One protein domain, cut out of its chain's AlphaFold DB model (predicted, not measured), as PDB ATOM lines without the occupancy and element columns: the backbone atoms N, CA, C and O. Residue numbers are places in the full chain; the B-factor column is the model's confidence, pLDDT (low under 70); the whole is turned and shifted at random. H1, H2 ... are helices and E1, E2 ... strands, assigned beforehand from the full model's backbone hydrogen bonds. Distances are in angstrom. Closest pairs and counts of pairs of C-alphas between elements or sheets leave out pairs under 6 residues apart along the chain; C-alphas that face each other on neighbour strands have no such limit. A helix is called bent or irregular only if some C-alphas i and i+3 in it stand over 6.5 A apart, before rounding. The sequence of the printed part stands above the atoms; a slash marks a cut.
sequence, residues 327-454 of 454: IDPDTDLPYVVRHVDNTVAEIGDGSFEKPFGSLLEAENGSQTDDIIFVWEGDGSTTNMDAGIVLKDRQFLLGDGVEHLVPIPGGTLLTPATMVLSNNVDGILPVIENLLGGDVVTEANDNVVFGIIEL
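Overview. This is residues 327 to 454 of the 454 residues of an uncharacterized protein of Planctomycetaceae bacterium (UniProt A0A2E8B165). Amid long loops with little regular structure is a small parallel sheet, E1 E2 E3 E6, with H1 over one face and the bent hairpin E4 and E5 reaching away as an arm. Of 128 printed residues, only 38 are in E1 H1 E2 E3 E4 E5 E6, mostly strand. The whole is compact, radius of gyration of the C-alphas 14.3 A, spanning 44 by 30 by 26 A.

Along the chain. E1, residues 337 to 340, begins at C-alpha (5.109, 46.917, 131.687); E2 is 371 to 374, E3 395 to 398, E6 447 to 449, H1 359 to 365. E4, 403 to 411, 19.3 A long, bends by 94 degrees at 408; E5, 414 to 420, ends at C-alpha (-1.721, 41.822, 137.670).

Arrangement. E1, H1 and E2 form a strand-helix-strand unit, crossover right-handed. H1 is over E1, C-alphas 338 and 362 closest at 6.6 A. N 338 and O 371, 2.7 A, are within hydrogen-bond range, as are H1's O i to N i+4 pairs.

Size, cuts and confidence. Residues 421 to 446 are a long link; pLDDT is under 70 at 409 to 415.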
ATOM      1  N   ILE A 327       1.778  52.958 141.120       88.06
ATOM      2  CA  ILE A 327       3.116  53.433 141.465       88.06
ATOM      3  C   ILE A 327       3.899  52.292 142.100       88.06
ATOM      4  O   ILE A 327       3.360  51.562 142.932       88.06
ATOM      5  N   ASP A 328       5.164  52.168 141.726       87.88
ATOM      6  CA  ASP A 328       6.123  51.295 142.380       87.88
ATOM      7  C   ASP A 328       6.600  51.936 143.698       87.88
ATOM      8  O   ASP A 328       7.149  53.043 143.678       87.88
ATOM      9  N   PRO A 329       6.391  51.289 144.862       86.38
ATOM     10  CA  PRO A 329       6.786  51.854 146.147       86.38
ATOM     11  C   PRO A 329       8.304  51.997 146.327       86.38
ATOM     12  O   PRO A 329       8.713  52.770 147.195       86.38
ATOM     13  N   ASP A 330       9.126  51.284 145.549       85.88
ATOM     14  CA  ASP A 330      10.585  51.339 145.682       85.88
ATOM     15  C   ASP A 330      11.195  52.510 144.897       85.88
ATOM     16  O   ASP A 330      12.146  53.148 145.365       85.88
ATOM     17  N   THR A 331      10.627  52.839 143.734       88.38
ATOM     18  CA  THR A 331      11.114  53.921 142.860       88.38
ATOM     19  C   THR A 331      10.298  55.214 142.939       88.38
ATOM     20  O   THR A 331      10.797  56.261 142.521       88.38
ATOM     21  N   ASP A 332       9.078  55.172 143.489       88.38
ATOM     22  CA  ASP A 332       8.092  56.271 143.481       88.38
ATOM     23  C   ASP A 332       7.720  56.731 142.052       88.38
ATOM     24  O   ASP A 332       7.305  57.870 141.819       88.38
ATOM     25  N   LEU A 333       7.882  55.836 141.072       90.56
ATOM     26  CA  LEU A 333       7.528  56.036 139.668       90.56
ATOM     27  C   LEU A 333       6.414  55.063 139.247       90.56
ATOM     28  O   LEU A 333       6.244  54.017 139.870       90.56
ATOM     29  N   PRO A 334       5.625  55.377 138.203       90.94
ATOM     30  CA  PRO A 334       4.644  54.438 137.672       90.94
ATOM     31  C   PRO A 334       5.294  53.138 137.199       90.94
ATOM     32  O   PRO A 334       6.337  53.182 136.545       90.94
ATOM     33  N   TYR A 335       4.634  52.003 137.442       91.31
ATOM     34  CA  TYR A 335       5.062  50.734 136.858       91.31
ATOM     35  C   TYR A 335       5.108  50.829 135.331       91.31
ATOM     36  O   TYR A 335       4.180  51.338 134.686       91.31
ATOM     37  N   VAL A 336       6.192  50.303 134.763       94.25
ATOM     38  CA  VAL A 336       6.368  50.136 133.323       94.25
ATOM     39  C   VAL A 336       6.289  48.650 133.003       94.25
ATOM     40  O   VAL A 336       7.062  47.852 133.526       94.25
ATOM     41  N   VAL A 337       5.348  48.281 132.142       94.06
ATOM     42  CA  VAL A 337       5.109  46.917 131.687       94.06
ATOM     43  C   VAL A 337       5.467  46.805 130.209       94.06
ATOM     44  O   VAL A 337       5.006  47.579 129.368       94.06
ATOM     45  N   ARG A 338       6.308  45.822 129.902       95.94
ATOM     46  CA  ARG A 338       6.736  45.424 128.565       95.94
ATOM     47  C   ARG A 338       6.054  44.118 128.212       95.94
ATOM     48  O   ARG A 338       6.390  43.077 128.769       95.94
ATOM     49  N   HIS A 339       5.090  44.178 127.307       94.75
ATOM     50  CA  HIS A 339       4.363  42.991 126.883       94.75
ATOM     51  C   HIS A 339       5.118  42.239 125.789       94.75
ATOM     52  O   HIS A 339       5.716  42.866 124.911       94.75
ATOM     53  N   VAL A 340       5.078  40.908 125.845       95.00
ATOM     54  CA  VAL A 340       5.701  40.007 124.867       95.00
ATOM     55  C   VAL A 340       4.684  38.958 124.439       95.00
ATOM     56  O   VAL A 340       4.107  38.298 125.297       95.00
ATOM     57  N   ASP A 341       4.486  38.783 123.136       94.38
ATOM     58  CA  ASP A 341       3.560  37.809 122.553       94.38
ATOM     59  C   ASP A 341       4.200  37.168 121.314       94.38
ATOM     60  O   ASP A 341       4.531  37.846 120.342       94.38
ATOM     61  N   ASN A 342       4.361  35.844 121.339       92.38
ATOM     62  CA  ASN A 342       5.009  35.103 120.258       92.38
ATOM     63  C   ASN A 342       4.167  34.978 118.982       92.38
ATOM     64  O   ASN A 342       4.696  34.595 117.934       92.38
ATOM     65  N   THR A 343       2.873  35.293 119.044       91.25
ATOM     66  CA  THR A 343       1.972  35.234 117.889       91.25
ATOM     67  C   THR A 343       2.086  36.470 116.997       91.25
ATOM     68  O   THR A 343       1.592  36.476 115.862       91.25
ATOM     69  N   VAL A 344       2.773  37.513 117.474       88.31
ATOM     70  CA  VAL A 344       2.961  38.773 116.758       88.31
ATOM     71  C   VAL A 344       4.214  38.700 115.884       88.31
ATOM     72  O   VAL A 344       5.330  38.519 116.355       88.31
ATOM     73  N   ALA A 345       4.021  38.843 114.570       71.69
ATOM     74  CA  ALA A 345       5.094  38.744 113.576       71.69
ATOM     75  C   ALA A 345       5.788  40.087 113.253       71.69
ATOM     76  O   ALA A 345       6.803  40.096 112.556       71.69
ATOM     77  N   GLU A 346       5.222  41.217 113.690       74.44
ATOM     78  CA  GLU A 346       5.779  42.562 113.485       74.44
ATOM     79  C   GLU A 346       6.517  43.053 114.739       74.44
ATOM     80  O   GLU A 346       6.162  42.684 115.853       74.44
ATOM     81  N   ILE A 347       7.515  43.925 114.561       77.19
ATOM     82  CA  ILE A 347       8.235  44.554 115.679       77.19
ATOM     83  C   ILE A 347       7.259  45.475 116.428       77.19
ATOM     84  O   ILE A 347       6.898  46.543 115.920       77.19
ATOM     85  N   GLY A 348       6.834  45.060 117.620       87.00
ATOM     86  CA  GLY A 348       6.068  45.890 118.547       87.00
ATOM     87  C   GLY A 348       6.939  46.885 119.313       87.00
ATOM     88  O   GLY A 348       8.168  46.846 119.255       87.00
ATOM     89  N   ASP A 349       6.300  47.797 120.043       91.75
ATOM     90  CA  ASP A 349       6.984  48.730 120.951       91.75
ATOM     91  C   ASP A 349       6.976  48.245 122.414       91.75
ATOM     92  O   ASP A 349       7.552  48.899 123.288       91.75
ATOM     93  N   GLY A 350       6.361  47.087 122.678       92.06
ATOM     94  CA  GLY A 350       6.232  46.491 124.005       92.06
ATOM     95  C   GLY A 350       5.059  47.048 124.805       92.06
ATOM     96  O   GLY A 350       5.011  46.855 126.020       92.06
ATOM     97  N   SER A 351       4.152  47.795 124.172       92.06
ATOM     98  CA  SER A 351       2.891  48.211 124.787       92.06
ATOM     99  C   SER A 351       1.900  47.055 124.813       92.06
ATOM    100  O   SER A 351       2.062  46.065 124.103       92.06
ATOM    101  N   PHE A 352       0.853  47.181 125.620       89.69
ATOM    102  CA  PHE A 352      -0.232  46.209 125.655       89.69
ATOM    103  C   PHE A 352      -0.911  46.054 124.288       89.69
ATOM    104  O   PHE A 352      -1.241  44.949 123.873       89.69
ATOM    105  N   GLU A 353      -1.079  47.155 123.553       87.31
ATOM    106  CA  GLU A 353      -1.707  47.159 122.234       87.31
ATOM    107  C   GLU A 353      -0.759  46.689 121.116       87.31
ATOM    108  O   GLU A 353      -1.226  46.299 120.041       87.31
ATOM    109  N   LYS A 354       0.562  46.755 121.341       92.06
ATOM    110  CA  LYS A 354       1.618  46.340 120.401       92.06
ATOM    111  C   LYS A 354       2.776  45.651 121.142       92.06
ATOM    112  O   LYS A 354       3.859  46.242 121.273       92.06
ATOM    113  N   PRO A 355       2.570  44.412 121.619       94.25
ATOM    114  CA  PRO A 355       3.584  43.683 122.370       94.25
ATOM    115  C   PRO A 355       4.804  43.383 121.494       94.25
ATOM    116  O   PRO A 355       4.711  43.325 120.267       94.25
ATOM    117  N   PHE A 356       5.960  43.192 122.125       95.50
ATOM    118  CA  PHE A 356       7.144  42.667 121.451       95.50
ATOM    119  C   PHE A 356       6.873  41.255 120.922       95.50
ATOM    120  O   PHE A 356       6.189  40.471 121.576       95.50
ATOM    121  N   GLY A 357       7.446  40.921 119.767       93.81
ATOM    122  CA  GLY A 357       7.304  39.599 119.158       93.81
ATOM    123  C   GLY A 357       8.273  38.564 119.731       93.81
ATOM    124  O   GLY A 357       8.142  37.377 119.442       93.81
ATOM    125  N   SER A 358       9.271  38.993 120.516       93.69
ATOM    126  CA  SER A 358      10.288  38.101 121.087       93.69
ATOM    127  C   SER A 358      10.851  38.556 122.436       93.69
ATOM    128  O   SER A 358      10.833  39.739 122.783       93.69
ATOM    129  N   LEU A 359      11.442  37.609 123.174       93.62
ATOM    130  CA  LEU A 359      12.143  37.891 124.436       93.62
ATOM    131  C   LEU A 359      13.386  38.771 124.240       93.62
ATOM    132  O   LEU A 359      13.682  39.611 125.085       93.62
ATOM    133  N   LEU A 360      14.081  38.643 123.105       92.69
ATOM    134  CA  LEU A 360      15.248  39.473 122.788       92.69
ATOM    135  C   LEU A 360      14.864  40.947 122.581       92.69
ATOM    136  O   LEU A 360      15.606  41.856 122.954       92.69
ATOM    137  N   GLU A 361      13.705  41.208 121.979       94.00
ATOM    138  CA  GLU A 361      13.178  42.569 121.864       94.00
ATOM    139  C   GLU A 361      12.839  43.144 123.242       94.00
ATOM    140  O   GLU A 361      13.206  44.284 123.528       94.00
ATOM    141  N   ALA A 362      12.239  42.342 124.125       94.69
ATOM    142  CA  ALA A 362      11.956  42.740 125.500       94.69
ATOM    143  C   ALA A 362      13.231  43.013 126.314       94.69
ATOM    144  O   ALA A 362      13.303  44.004 127.044       94.69
ATOM    145  N   GLU A 363      14.271  42.195 126.153       95.06
ATOM    146  CA  GLU A 363      15.581  42.409 126.776       95.06
ATOM    147  C   GLU A 363      16.180  43.757 126.350       95.06
ATOM    148  O   GLU A 363      16.626  44.546 127.187       95.06
ATOM    149  N   ASN A 364      16.139  44.073 125.055       94.44
ATOM    150  CA  ASN A 364      16.676  45.329 124.535       94.44
ATOM    151  C   ASN A 364      15.800  46.546 124.884       94.44
ATOM    152  O   ASN A 364      16.330  47.633 125.126       94.44
ATOM    153  N   GLY A 365      14.477  46.372 124.906       93.50
ATOM    154  CA  GLY A 365      13.491  47.437 125.102       93.50
ATOM    155  C   GLY A 365      13.170  47.775 126.560       93.50
ATOM    156  O   GLY A 365      12.680  48.870 126.833       93.50
ATOM    157  N   SER A 366      13.451  46.872 127.499       96.12
ATOM    158  CA  SER A 366      13.202  47.075 128.933       96.12
ATOM    159  C   SER A 366      14.288  47.916 129.620       96.12
ATOM    160  O   SER A 366      15.387  48.099 129.093       96.12
ATOM    161  N   GLN A 367      14.015  48.429 130.815       95.62
ATOM    162  CA  GLN A 367      14.986  49.064 131.721       95.62
ATOM    163  C   GLN A 367      14.998  48.353 133.084       95.62
ATOM    164  O   GLN A 367      14.206  47.441 133.308       95.62
ATOM    165  N   THR A 368      15.917  48.716 133.986       95.06
ATOM    166  CA  THR A 368      15.833  48.248 135.386       95.06
ATOM    167  C   THR A 368      14.469  48.610 135.966       95.06
ATOM    168  O   THR A 368      13.905  49.622 135.559       95.06
ATOM    169  N   ASP A 369      13.961  47.801 136.897       93.81
ATOM    170  CA  ASP A 369      12.647  48.000 137.540       93.81
ATOM    171  C   ASP A 369      11.413  47.779 136.625       93.81
ATOM    172  O   ASP A 369      10.279  47.797 137.104       93.81
ATOM    173  N   ASP A 370      11.594  47.518 135.320       95.75
ATOM    174  CA  ASP A 370      10.485  47.184 134.413       95.75
ATOM    175  C   ASP A 370       9.910  45.783 134.705       95.75
ATOM    176  O   ASP A 370      10.617  44.831 135.051       95.75
ATOM    177  N   ILE A 371       8.614  45.630 134.439       95.44
ATOM    178  CA  ILE A 371       7.930  44.339 134.381       95.44
ATOM    179  C   ILE A 371       7.929  43.861 132.930       95.44
ATOM    180  O   ILE A 371       7.423  44.547 132.049       95.44
ATOM    181  N   ILE A 372       8.440  42.667 132.668       96.81
ATOM    182  CA  ILE A 372       8.301  41.961 131.396       96.81
ATOM    183  C   ILE A 372       7.156  40.961 131.558       96.81
ATOM    184  O   ILE A 372       7.255  40.021 132.343       96.81
ATOM    185  N   PHE A 373       6.059  41.185 130.835       95.44
ATOM    186  CA  PHE A 373       4.841  40.384 130.919       95.44
ATOM    187  C   PHE A 373       4.655  39.544 129.650       95.44
ATOM    188  O   PHE A 373       4.334  40.074 128.583       95.44
ATOM    189  N   VAL A 374       4.864  38.235 129.767       95.12
ATOM    190  CA  VAL A 374       4.854  37.276 128.656       95.12
ATOM    191  C   VAL A 374       3.460  36.678 128.507       95.12
ATOM    192  O   VAL A 374       2.932  36.086 129.444       95.12
ATOM    193  N   TRP A 375       2.852  36.840 127.337       93.44
ATOM    194  CA  TRP A 375       1.517  36.335 127.033       93.44
ATOM    195  C   TRP A 375       1.557  34.830 126.781       93.44
ATOM    196  O   TRP A 375       2.559  34.318 126.292       93.44
ATOM    197  N   GLU A 376       0.446  34.141 127.063       90.31
ATOM    198  CA  GLU A 376       0.261  32.703 126.798       90.31
ATOM    199  C   GLU A 376       0.658  32.316 125.360       90.31
ATOM    200  O   GLU A 376       1.273  31.270 125.128       90.31
ATOM    201  N   GLY A 377       0.343  33.195 124.403       89.50
ATOM    202  CA  GLY A 377       0.733  33.042 123.012       89.50
ATOM    203  C   GLY A 377       0.010  31.887 122.313       89.50
ATOM    204  O   GLY A 377      -1.176  31.645 122.532       89.50
ATOM    205  N   ASP A 378       0.725  31.163 121.450       90.12
ATOM    206  CA  ASP A 378       0.232  29.942 120.788       90.12
ATOM    207  C   ASP A 378       0.622  28.630 121.501       90.12
ATOM    208  O   ASP A 378       0.387  27.538 120.969       90.12
ATOM    209  N   GLY A 379       1.228  28.723 122.689       86.81
ATOM    210  CA  GLY A 379       1.722  27.581 123.461       86.81
ATOM    211  C   GLY A 379       3.000  26.929 122.910       86.81
ATOM    212  O   GLY A 379       3.372  25.844 123.366       86.81
ATOM    213  N   SER A 380       3.666  27.544 121.927       90.69
ATOM    214  CA  SER A 380       4.979  27.131 121.421       90.69
ATOM    215  C   SER A 380       6.105  28.044 121.916       90.69
ATOM    216  O   SER A 380       5.865  29.154 122.375       90.69
ATOM    217  N   THR A 381       7.356  27.607 121.761       91.19
ATOM    218  CA  THR A 381       8.547  28.423 122.058       91.19
ATOM    219  C   THR A 381       8.975  29.300 120.877       91.19
ATOM    220  O   THR A 381      10.019  29.941 120.935       91.19
ATOM    221  N   THR A 382       8.192  29.360 119.791       91.06
ATOM    222  CA  THR A 382       8.517  30.183 118.611       91.06
ATOM    223  C   THR A 382       8.767  31.629 119.039       91.06
ATOM    224  O   THR A 382       7.949  32.190 119.751       91.06
ATOM    225  N   ASN A 383       9.893  32.237 118.649       88.81
ATOM    226  CA  ASN A 383      10.305  33.594 119.062       88.81
ATOM    227  C   ASN A 383      10.488  33.807 120.588       88.81
ATOM    228  O   ASN A 383      10.785  34.919 121.035       88.81
ATOM    229  N   MET A 384      10.368  32.748 121.387       92.81
ATOM    230  CA  MET A 384      10.638  32.688 122.827       92.81
ATOM    231  C   MET A 384      11.725  31.641 123.136       92.81
ATOM    232  O   MET A 384      11.762  31.068 124.222       92.81
ATOM    233  N   ASP A 385      12.604  31.380 122.167       92.81
ATOM    234  CA  ASP A 385      13.561  30.268 122.113       92.81
ATOM    235  C   ASP A 385      15.035  30.694 122.254       92.81
ATOM    236  O   ASP A 385      15.950  29.882 122.081       92.81
ATOM    237  N   ALA A 386      15.284  31.971 122.553       91.50
ATOM    238  CA  ALA A 386      16.625  32.546 122.681       91.50
ATOM    239  C   ALA A 386      17.113  32.686 124.137       91.50
ATOM    240  O   ALA A 386      18.243  33.123 124.355       91.50
ATOM    241  N   GLY A 387      16.279  32.332 125.121       93.06
ATOM    242  CA  GLY A 387      16.451  32.736 126.517       93.06
ATOM    243  C   GLY A 387      16.296  34.250 126.739       93.06
ATOM    244  O   GLY A 387      16.035  35.011 125.804       93.06
ATOM    245  N   ILE A 388      16.435  34.690 127.992       96.19
ATOM    246  CA  ILE A 388      16.390  36.111 128.373       96.19
ATOM    247  C   ILE A 388      17.358  36.429 129.516       96.19
ATOM    248  O   ILE A 388      17.488  35.660 130.471       96.19
ATOM    249  N   VAL A 389      18.018  37.585 129.439       96.88
ATOM    250  CA  VAL A 389      18.849  38.142 130.511       96.88
ATOM    251  C   VAL A 389      18.125  39.312 131.169       96.88
ATOM    252  O   VAL A 389      17.866  40.342 130.543       96.88
ATOM    253  N   LEU A 390      17.821  39.174 132.456       97.56
ATOM    254  CA  LEU A 390      17.145  40.212 133.225       97.56
ATOM    255  C   LEU A 390      18.131  41.270 133.732       97.56
ATOM    256  O   LEU A 390      19.302  41.005 134.005       97.56
ATOM    257  N   LYS A 391      17.636  42.500 133.861       97.50
ATOM    258  CA  LYS A 391      18.308  43.629 134.519       97.50
ATOM    259  C   LYS A 391      17.888  43.688 135.984       97.50
ATOM    260  O   LYS A 391      16.886  43.090 136.366       97.50
ATOM    261  N   ASP A 392      18.630  44.436 136.800       96.44
ATOM    262  CA  ASP A 392      18.336  44.572 138.231       96.44
ATOM    263  C   ASP A 392      16.866  44.960 138.486       96.44
ATOM    264  O   ASP A 392      16.325  45.847 137.817       96.44
ATOM    265  N   ARG A 393      16.253  44.299 139.478       93.81
ATOM    266  CA  ARG A 393      14.884  44.530 139.975       93.81
ATOM    267  C   ARG A 393      13.763  44.378 138.942       93.81
ATOM    268  O   ARG A 393      12.657  44.849 139.162       93.81
ATOM    269  N   GLN A 394      14.015  43.708 137.821       95.56
ATOM    270  CA  GLN A 394      12.960  43.372 136.864       95.56
ATOM    271  C   GLN A 394      12.103  42.196 137.329       95.56
ATOM    272  O   GLN A 394      12.606  41.247 137.943       95.56
ATOM    273  N   PHE A 395      10.830  42.226 136.939       95.00
ATOM    274  CA  PHE A 395       9.921  41.091 137.076       95.00
ATOM    275  C   PHE A 395       9.682  40.456 135.711       95.00
ATOM    276  O   PHE A 395       9.269  41.141 134.783       95.00
ATOM    277  N   LEU A 396       9.903  39.153 135.592       96.50
ATOM    278  CA  LEU A 396       9.520  38.352 134.439       96.50
ATOM    279  C   LEU A 396       8.291  37.523 134.820       96.50
ATOM    280  O   LEU A 396       8.386  36.547 135.567       96.50
ATOM    281  N   LEU A 397       7.128  37.953 134.342       95.19
ATOM    282  CA  LEU A 397       5.829  37.412 134.729       95.19
ATOM    283  C   LEU A 397       5.137  36.817 133.506       95.19
ATOM    284  O   LEU A 397       5.049  37.473 132.472       95.19
ATOM    285  N   GLY A 398       4.639  35.590 133.614       93.50
ATOM    286  CA  GLY A 398       3.874  34.955 132.542       93.50
ATOM    287  C   GLY A 398       2.368  34.994 132.763       93.50
ATOM    288  O   GLY A 398       1.892  35.012 133.896       93.50
ATOM    289  N   ASP A 399       1.610  35.018 131.677       90.56
ATOM    290  CA  ASP A 399       0.151  34.992 131.707       90.56
ATOM    291  C   ASP A 399      -0.405  33.645 132.212       90.56
ATOM    292  O   ASP A 399       0.335  32.696 132.474       90.56
ATOM    293  N   GLY A 400      -1.723  33.567 132.401       87.06
ATOM    294  CA  GLY A 400      -2.414  32.351 132.847       87.06
ATOM    295  C   GLY A 400      -2.612  32.260 134.360       87.06
ATOM    296  O   GLY A 400      -3.411  31.446 134.832       87.06
ATOM    297  N   VAL A 401      -1.938  33.108 135.143       90.06
ATOM    298  CA  VAL A 401      -2.076  33.202 136.605       90.06
ATOM    299  C   VAL A 401      -2.147  34.654 137.081       90.06
ATOM    300  O   VAL A 401      -1.726  35.583 136.398       90.06
ATOM    301  N   GLU A 402      -2.692  34.847 138.281       89.38
ATOM    302  CA  GLU A 402      -2.702  36.142 138.961       89.38
ATOM    303  C   GLU A 402      -1.349  36.417 139.630       89.38
ATOM    304  O   GLU A 402      -0.859  35.601 140.416       89.38
ATOM    305  N   HIS A 403      -0.782  37.597 139.377       88.00
ATOM    306  CA  HIS A 403       0.421  38.088 140.054       88.00
ATOM    307  C   HIS A 403       0.067  39.193 141.033       88.00
ATOM    308  O   HIS A 403      -0.874  39.945 140.810       88.00
ATOM    309  N   LEU A 404       0.836  39.328 142.110       86.06
ATOM    310  CA  LEU A 404       0.664  40.413 143.071       86.06
ATOM    311  C   LEU A 404       1.847  41.369 142.969       86.06
ATOM    312  O   LEU A 404       2.969  40.988 143.292       86.06
ATOM    313  N   VAL A 405       1.583  42.609 142.559       85.25
ATOM    314  CA  VAL A 405       2.582  43.686 142.549       85.25
ATOM    315  C   VAL A 405       2.350  44.623 143.734       85.25
ATOM    316  O   VAL A 405       1.193  44.919 144.057       85.25
ATOM    317  N   PRO A 406       3.404  45.056 144.442       84.88
ATOM    318  CA  PRO A 406       3.250  45.954 145.577       84.88
ATOM    319  C   PRO A 406       2.852  47.359 145.102       84.88
ATOM    320  O   PRO A 406       3.250  47.801 144.038       84.88
ATOM    321  N   ILE A 407       2.050  48.074 145.886       82.38
ATOM    322  CA  ILE A 407       1.658  49.468 145.626       82.38
ATOM    323  C   ILE A 407       1.741  50.291 146.925       82.38
ATOM    324  O   ILE A 407       1.680  49.727 148.029       82.38
ATOM    325  N   PRO A 408       1.859  51.630 146.845       75.81
ATOM    326  CA  PRO A 408       1.804  52.494 148.016       75.81
ATOM    327  C   PRO A 408       0.519  52.302 148.835       75.81
ATOM    328  O   PRO A 408      -0.561  52.076 148.298       75.81
ATOM    329  N   GLY A 409       0.623  52.441 150.162       67.06
ATOM    330  CA  GLY A 409      -0.532  52.400 151.076       67.06
ATOM    331  C   GLY A 409      -0.649  51.141 151.942       67.06
ATOM    332  O   GLY A 409      -1.569  51.038 152.753       67.06
ATOM    333  N   GLY A 410       0.299  50.209 151.825       57.81
ATOM    334  CA  GLY A 410       0.418  49.053 152.710       57.81
ATOM    335  C   GLY A 410       0.965  49.378 154.099       57.81
ATOM    336  O   GLY A 410       1.662  50.370 154.303       57.81
ATOM    337  N   THR A 411       0.706  48.498 155.063       52.22
ATOM    338  CA  THR A 411       1.500  48.457 156.301       52.22
ATOM    339  C   THR A 411       2.603  47.416 156.164       52.22
ATOM    340  O   THR A 411       2.503  46.510 155.342       52.22
ATOM    341  N   LEU A 412       3.623  47.469 157.024       51.62
ATOM    342  CA  LEU A 412       4.703  46.471 157.039       51.62
ATOM    343  C   LEU A 412       4.204  45.027 157.282       51.62
ATOM    344  O   LEU A 412       4.930  44.075 157.024       51.62
ATOM    345  N   LEU A 413       2.974  44.859 157.787       45.22
ATOM    346  CA  LEU A 413       2.340  43.557 158.032       45.22
ATOM    347  C   LEU A 413       1.329  43.157 156.946       45.22
ATOM    348  O   LEU A 413       0.948  41.992 156.876       45.22
ATOM    349  N   THR A 414       0.889  44.109 156.124       51.59
ATOM    350  CA  THR A 414      -0.064  43.914 155.025       51.59
ATOM    351  C   THR A 414       0.286  44.911 153.918       51.59
ATOM    352  O   THR A 414      -0.302  46.005 153.884       51.59
ATOM    353  N   PRO A 415       1.287  44.609 153.071       61.62
ATOM    354  CA  PRO A 415       1.585  45.453 151.926       61.62
ATOM    355  C   PRO A 415       0.320  45.587 151.075       61.62
ATOM    356  O   PRO A 415      -0.439  44.629 150.924       61.62
ATOM    357  N   ALA A 416       0.053  46.794 150.585       74.94
ATOM    358  CA  ALA A 416      -1.001  46.982 149.610       74.94
ATOM    359  C   ALA A 416      -0.477  46.363 148.319       74.94
ATOM    360  O   ALA A 416       0.638  46.660 147.894       74.94
ATOM    361  N   THR A 417      -1.240  45.438 147.759       78.12
ATOM    362  CA  THR A 417      -0.871  44.719 146.545       78.12
ATOM    363  C   THR A 417      -1.993  44.846 145.545       78.12
ATOM    364  O   THR A 417      -3.167  44.813 145.920       78.12
ATOM    365  N   MET A 418      -1.629  44.926 144.278       78.94
ATOM    366  CA  MET A 418      -2.564  44.877 143.173       78.94
ATOM    367  C   MET A 418      -2.395  43.577 142.401       78.94
ATOM    368  O   MET A 418      -1.283  43.066 142.276       78.94
ATOM    369  N   VAL A 419      -3.511  43.050 141.902       81.38
ATOM    370  CA  VAL A 419      -3.504  41.870 141.045       81.38
ATOM    371  C   VAL A 419      -3.158  42.299 139.624       81.38
ATOM    372  O   VAL A 419      -3.802  43.181 139.066       81.38
ATOM    373  N   LEU A 420      -2.143  41.671 139.051       84.19
ATOM    374  CA  LEU A 420      -1.721  41.822 137.670       84.19
ATOM    375  C   LEU A 420      -2.037  40.520 136.930       84.19
ATOM    376  O   LEU A 420      -1.513  39.465 137.282       84.19
ATOM    377  N   SER A 421      -2.898  40.582 135.918       80.38
ATOM    378  CA  SER A 421      -3.258  39.421 135.092       80.38
ATOM    379  C   SER A 421      -3.858  39.868 133.763       80.38
ATOM    380  O   SER A 421      -4.600  40.855 133.744       80.38
ATOM    381  N   ASN A 422      -3.611  39.128 132.680       79.81
ATOM    382  CA  ASN A 422      -4.280  39.344 131.396       79.81
ATOM    383  C   ASN A 422      -5.295  38.230 131.094       79.81
ATOM    384  O   ASN A 422      -6.455  38.512 130.798       79.81
ATOM    385  N   ASN A 423      -4.933  36.967 131.261       82.25
ATOM    386  CA  ASN A 423      -5.836  35.826 131.205       82.25
ATOM    387  C   ASN A 423      -5.557  34.900 132.400       82.25
ATOM    388  O   ASN A 423      -4.414  34.693 132.782       82.25
ATOM    389  N   VAL A 424      -6.608  34.387 133.045       83.00
ATOM    390  CA  VAL A 424      -6.481  33.522 134.236       83.00
ATOM    391  C   VAL A 424      -7.192  32.206 133.956       83.00
ATOM    392  O   VAL A 424      -8.249  31.901 134.509       83.00
ATOM    393  N   ASP A 425      -6.629  31.444 133.029       86.62
ATOM    394  CA  ASP A 425      -7.106  30.122 132.619       86.62
ATOM    395  C   ASP A 425      -6.164  28.982 133.038       86.62
ATOM    396  O   ASP A 425      -6.506  27.806 132.883       86.62
ATOM    397  N   GLY A 426      -5.022  29.319 133.643       86.69
ATOM    398  CA  GLY A 426      -4.005  28.379 134.097       86.69
ATOM    399  C   GLY A 426      -3.037  27.921 133.007       86.69
ATOM    400  O   GLY A 426      -2.243  27.018 133.280       86.69
ATOM    401  N   ILE A 427      -3.094  28.491 131.799       89.06
ATOM    402  CA  ILE A 427      -2.170  28.155 130.716       89.06
ATOM    403  C   ILE A 427      -0.991  29.123 130.766       89.06
ATOM    404  O   ILE A 427      -1.141  30.323 130.574       89.06
ATOM    405  N   LEU A 428       0.189  28.588 131.071       92.81
ATOM    406  CA  LEU A 428       1.402  29.387 131.223       92.81
ATOM    407  C   LEU A 428       2.159  29.477 129.891       92.81
ATOM    408  O   LEU A 428       2.229  28.467 129.179       92.81
ATOM    409  N   PRO A 429       2.790  30.621 129.579       94.38
ATOM    410  CA  PRO A 429       3.712  30.723 128.455       94.38
ATOM    411  C   PRO A 429       4.895  29.768 128.607       94.38
ATOM    412  O   PRO A 429       5.352  29.476 129.717       94.38
ATOM    413  N   VAL A 430       5.410  29.307 127.468       93.94
ATOM    414  CA  VAL A 430       6.547  28.387 127.392       93.94
ATOM    415  C   VAL A 430       7.725  29.104 126.748       93.94
ATOM    416  O   VAL A 430       7.606  29.614 125.636       93.94
ATOM    417  N   ILE A 431       8.866  29.118 127.433       94.69
ATOM    418  CA  ILE A 431      10.107  29.733 126.954       94.69
ATOM    419  C   ILE A 431      11.244  28.703 126.954       94.69
ATOM    420  O   ILE A 431      11.252  27.761 127.749       94.69
ATOM    421  N   GLU A 432      12.204  28.870 126.051       95.38
ATOM    422  CA  GLU A 432      13.325  27.943 125.856       95.38
ATOM    423  C   GLU A 432      14.603  28.706 125.470       95.38
ATOM    424  O   GLU A 432      14.573  29.885 125.111       95.38
ATOM    425  N   ASN A 433      15.747  28.023 125.534       94.62
ATOM    426  CA  ASN A 433      17.005  28.483 124.953       94.62
ATOM    427  C   ASN A 433      17.618  27.398 124.048       94.62
ATOM    428  O   ASN A 433      18.403  26.552 124.486       94.62
ATOM    429  N   LEU A 434      17.302  27.449 122.749       92.12
ATOM    430  CA  LEU A 434      17.760  26.464 121.757       92.12
ATOM    431  C   LEU A 434      19.269  26.511 121.490       92.12
ATOM    432  O   LEU A 434      19.841  25.544 120.979       92.12
ATOM    433  N   LEU A 435      19.929  27.626 121.809       87.62
ATOM    434  CA  LEU A 435      21.380  27.768 121.662       87.62
ATOM    435  C   LEU A 435      22.151  27.088 122.805       87.62
ATOM    436  O   LEU A 435      23.374  26.934 122.711       87.62
ATOM    437  N   GLY A 436      21.437  26.624 123.834       82.88
ATOM    438  CA  GLY A 436      21.986  26.046 125.049       82.88
ATOM    439  C   GLY A 436      22.431  27.116 126.050       82.88
ATOM    440  O   GLY A 436      22.915  28.183 125.679       82.88
ATOM    441  N   GLY A 437      22.295  26.803 127.337       88.44
ATOM    442  CA  GLY A 437      22.538  27.736 128.438       88.44
ATOM    443  C   GLY A 437      21.328  27.812 129.360       88.44
ATOM    444  O   GLY A 437      20.440  26.965 129.277       88.44
ATOM    445  N   ASP A 438      21.313  28.817 130.229       93.12
ATOM    446  CA  ASP A 438      20.160  29.087 131.084       93.12
ATOM    447  C   ASP A 438      19.033  29.707 130.241       93.12
ATOM    448  O   ASP A 438      19.286  30.499 129.325       93.12
ATOM    449  N   VAL A 439      17.788  29.321 130.525       94.88
ATOM    450  CA  VAL A 439      16.598  29.875 129.859       94.88
ATOM    451  C   VAL A 439      16.330  31.294 130.361       94.88
ATOM    452  O   VAL A 439      16.103  32.204 129.566       94.88
ATOM    453  N   VAL A 440      16.455  31.503 131.673       96.62
ATOM    454  CA  VAL A 440      16.418  32.820 132.312       96.62
ATOM    455  C   VAL A 440      17.738  33.054 133.038       96.62
ATOM    456  O   VAL A 440      18.146  32.264 133.885       96.62
ATOM    457  N   THR A 441      18.417  34.150 132.708       96.44
ATOM    458  CA  THR A 441      19.597  34.621 133.441       96.44
ATOM    459  C   THR A 441      19.197  35.806 134.314       96.44
ATOM    460  O   THR A 441      18.915  36.889 133.804       96.44
ATOM    461  N   GLU A 442      19.175  35.607 135.628       96.56
ATOM    462  CA  GLU A 442      18.815  36.641 136.606       96.56
ATOM    463  C   GLU A 442      20.009  37.549 136.975       96.56
ATOM    464  O   GLU A 442      21.162  37.111 137.048       96.56
ATOM    465  N   ALA A 443      19.717  38.821 137.237       95.81
ATOM    466  CA  ALA A 443      20.574  39.814 137.879       95.81
ATOM    467  C   ALA A 443      20.197  39.972 139.372       95.81
ATOM    468  O   ALA A 443      19.887  38.988 140.044       95.81
ATOM    469  N   ASN A 444      20.285  41.183 139.943       95.69
ATOM    470  CA  ASN A 444      19.960  41.388 141.357       95.69
ATOM    471  C   ASN A 444      18.459  41.608 141.567       95.69
ATOM    472  O   ASN A 444      17.850  42.420 140.872       95.69
ATOM    473  N   ASP A 445      17.909  40.953 142.592       92.75
ATOM    474  CA  ASP A 445      16.545  41.163 143.095       92.75
ATOM    475  C   ASP A 445      15.451  40.988 142.022       92.75
ATOM    476  O   ASP A 445      14.455  41.710 142.002       92.75
ATOM    477  N   ASN A 446      15.639  40.027 141.113       94.81
ATOM    478  CA  ASN A 446      14.631  39.676 140.120       94.81
ATOM    479  C   ASN A 446      13.516  38.801 140.692       94.81
ATOM    480  O   ASN A 446      13.683  38.092 141.685       94.81
ATOM    481  N   VAL A 447      12.370  38.834 140.013       94.25
ATOM    482  CA  VAL A 447      11.254  37.919 140.264       94.25
ATOM    483  C   VAL A 447      10.889  37.238 138.958       94.25
ATOM    484  O   VAL A 447      10.579  37.916 137.985       94.25
ATOM    485  N   VAL A 448      10.895  35.907 138.948       95.31
ATOM    486  CA  VAL A 448      10.443  35.089 137.818       95.31
ATOM    487  C   VAL A 448       9.263  34.246 138.285       95.31
ATOM    488  O   VAL A 448       9.373  33.511 139.269       95.31
ATOM    489  N   PHE A 449       8.109  34.375 137.627       94.00
ATOM    490  CA  PHE A 449       6.916  33.618 138.008       94.00
ATOM    491  C   PHE A 449       5.933  33.421 136.850       94.00
ATOM    492  O   PHE A 449       5.793  34.273 135.979       94.00
ATOM    493  N   GLY A 450       5.188  32.312 136.875       91.00
ATOM    494  CA  GLY A 450       4.107  32.053 135.917       91.00
ATOM    495  C   GLY A 450       4.574  31.662 134.514       91.00
ATOM    496  O   GLY A 450       3.860  31.921 133.560       91.00
ATOM    497  N   ILE A 451       5.752  31.053 134.368       93.25
ATOM    498  CA  ILE A 451       6.309  30.640 133.071       93.25
ATOM    499  C   ILE A 451       6.768  29.178 133.152       93.25
ATOM    500  O   ILE A 451       7.126  28.692 134.227       93.25
ATOM    501  N   ILE A 452       6.736  28.465 132.024       91.31
ATOM    502  CA  ILE A 452       7.333  27.136 131.856       91.31
ATOM    503  C   ILE A 452       8.674  27.282 131.127       91.31
ATOM    504  O   ILE A 452       8.715  27.770 130.001       91.31
ATOM    505  N   GLU A 453       9.753  26.817 131.753       89.19
ATOM    506  CA  GLU A 453      11.103  26.767 131.174       89.19
ATOM    507  C   GLU A 453      11.405  25.344 130.675       89.19
ATOM    508  O   GLU A 453      11.207  24.379 131.428       89.19
ATOM    509  N   LEU A 454      11.845  25.206 129.417       83.06
ATOM    510  CA  LEU A 454      12.172  23.917 128.781       83.06
ATOM    511  C   LEU A 454      13.671  23.640 128.645       83.06
ATOM    512  O   LEU A 454      14.432  24.583 128.329       83.06
TER     513      LEU A 454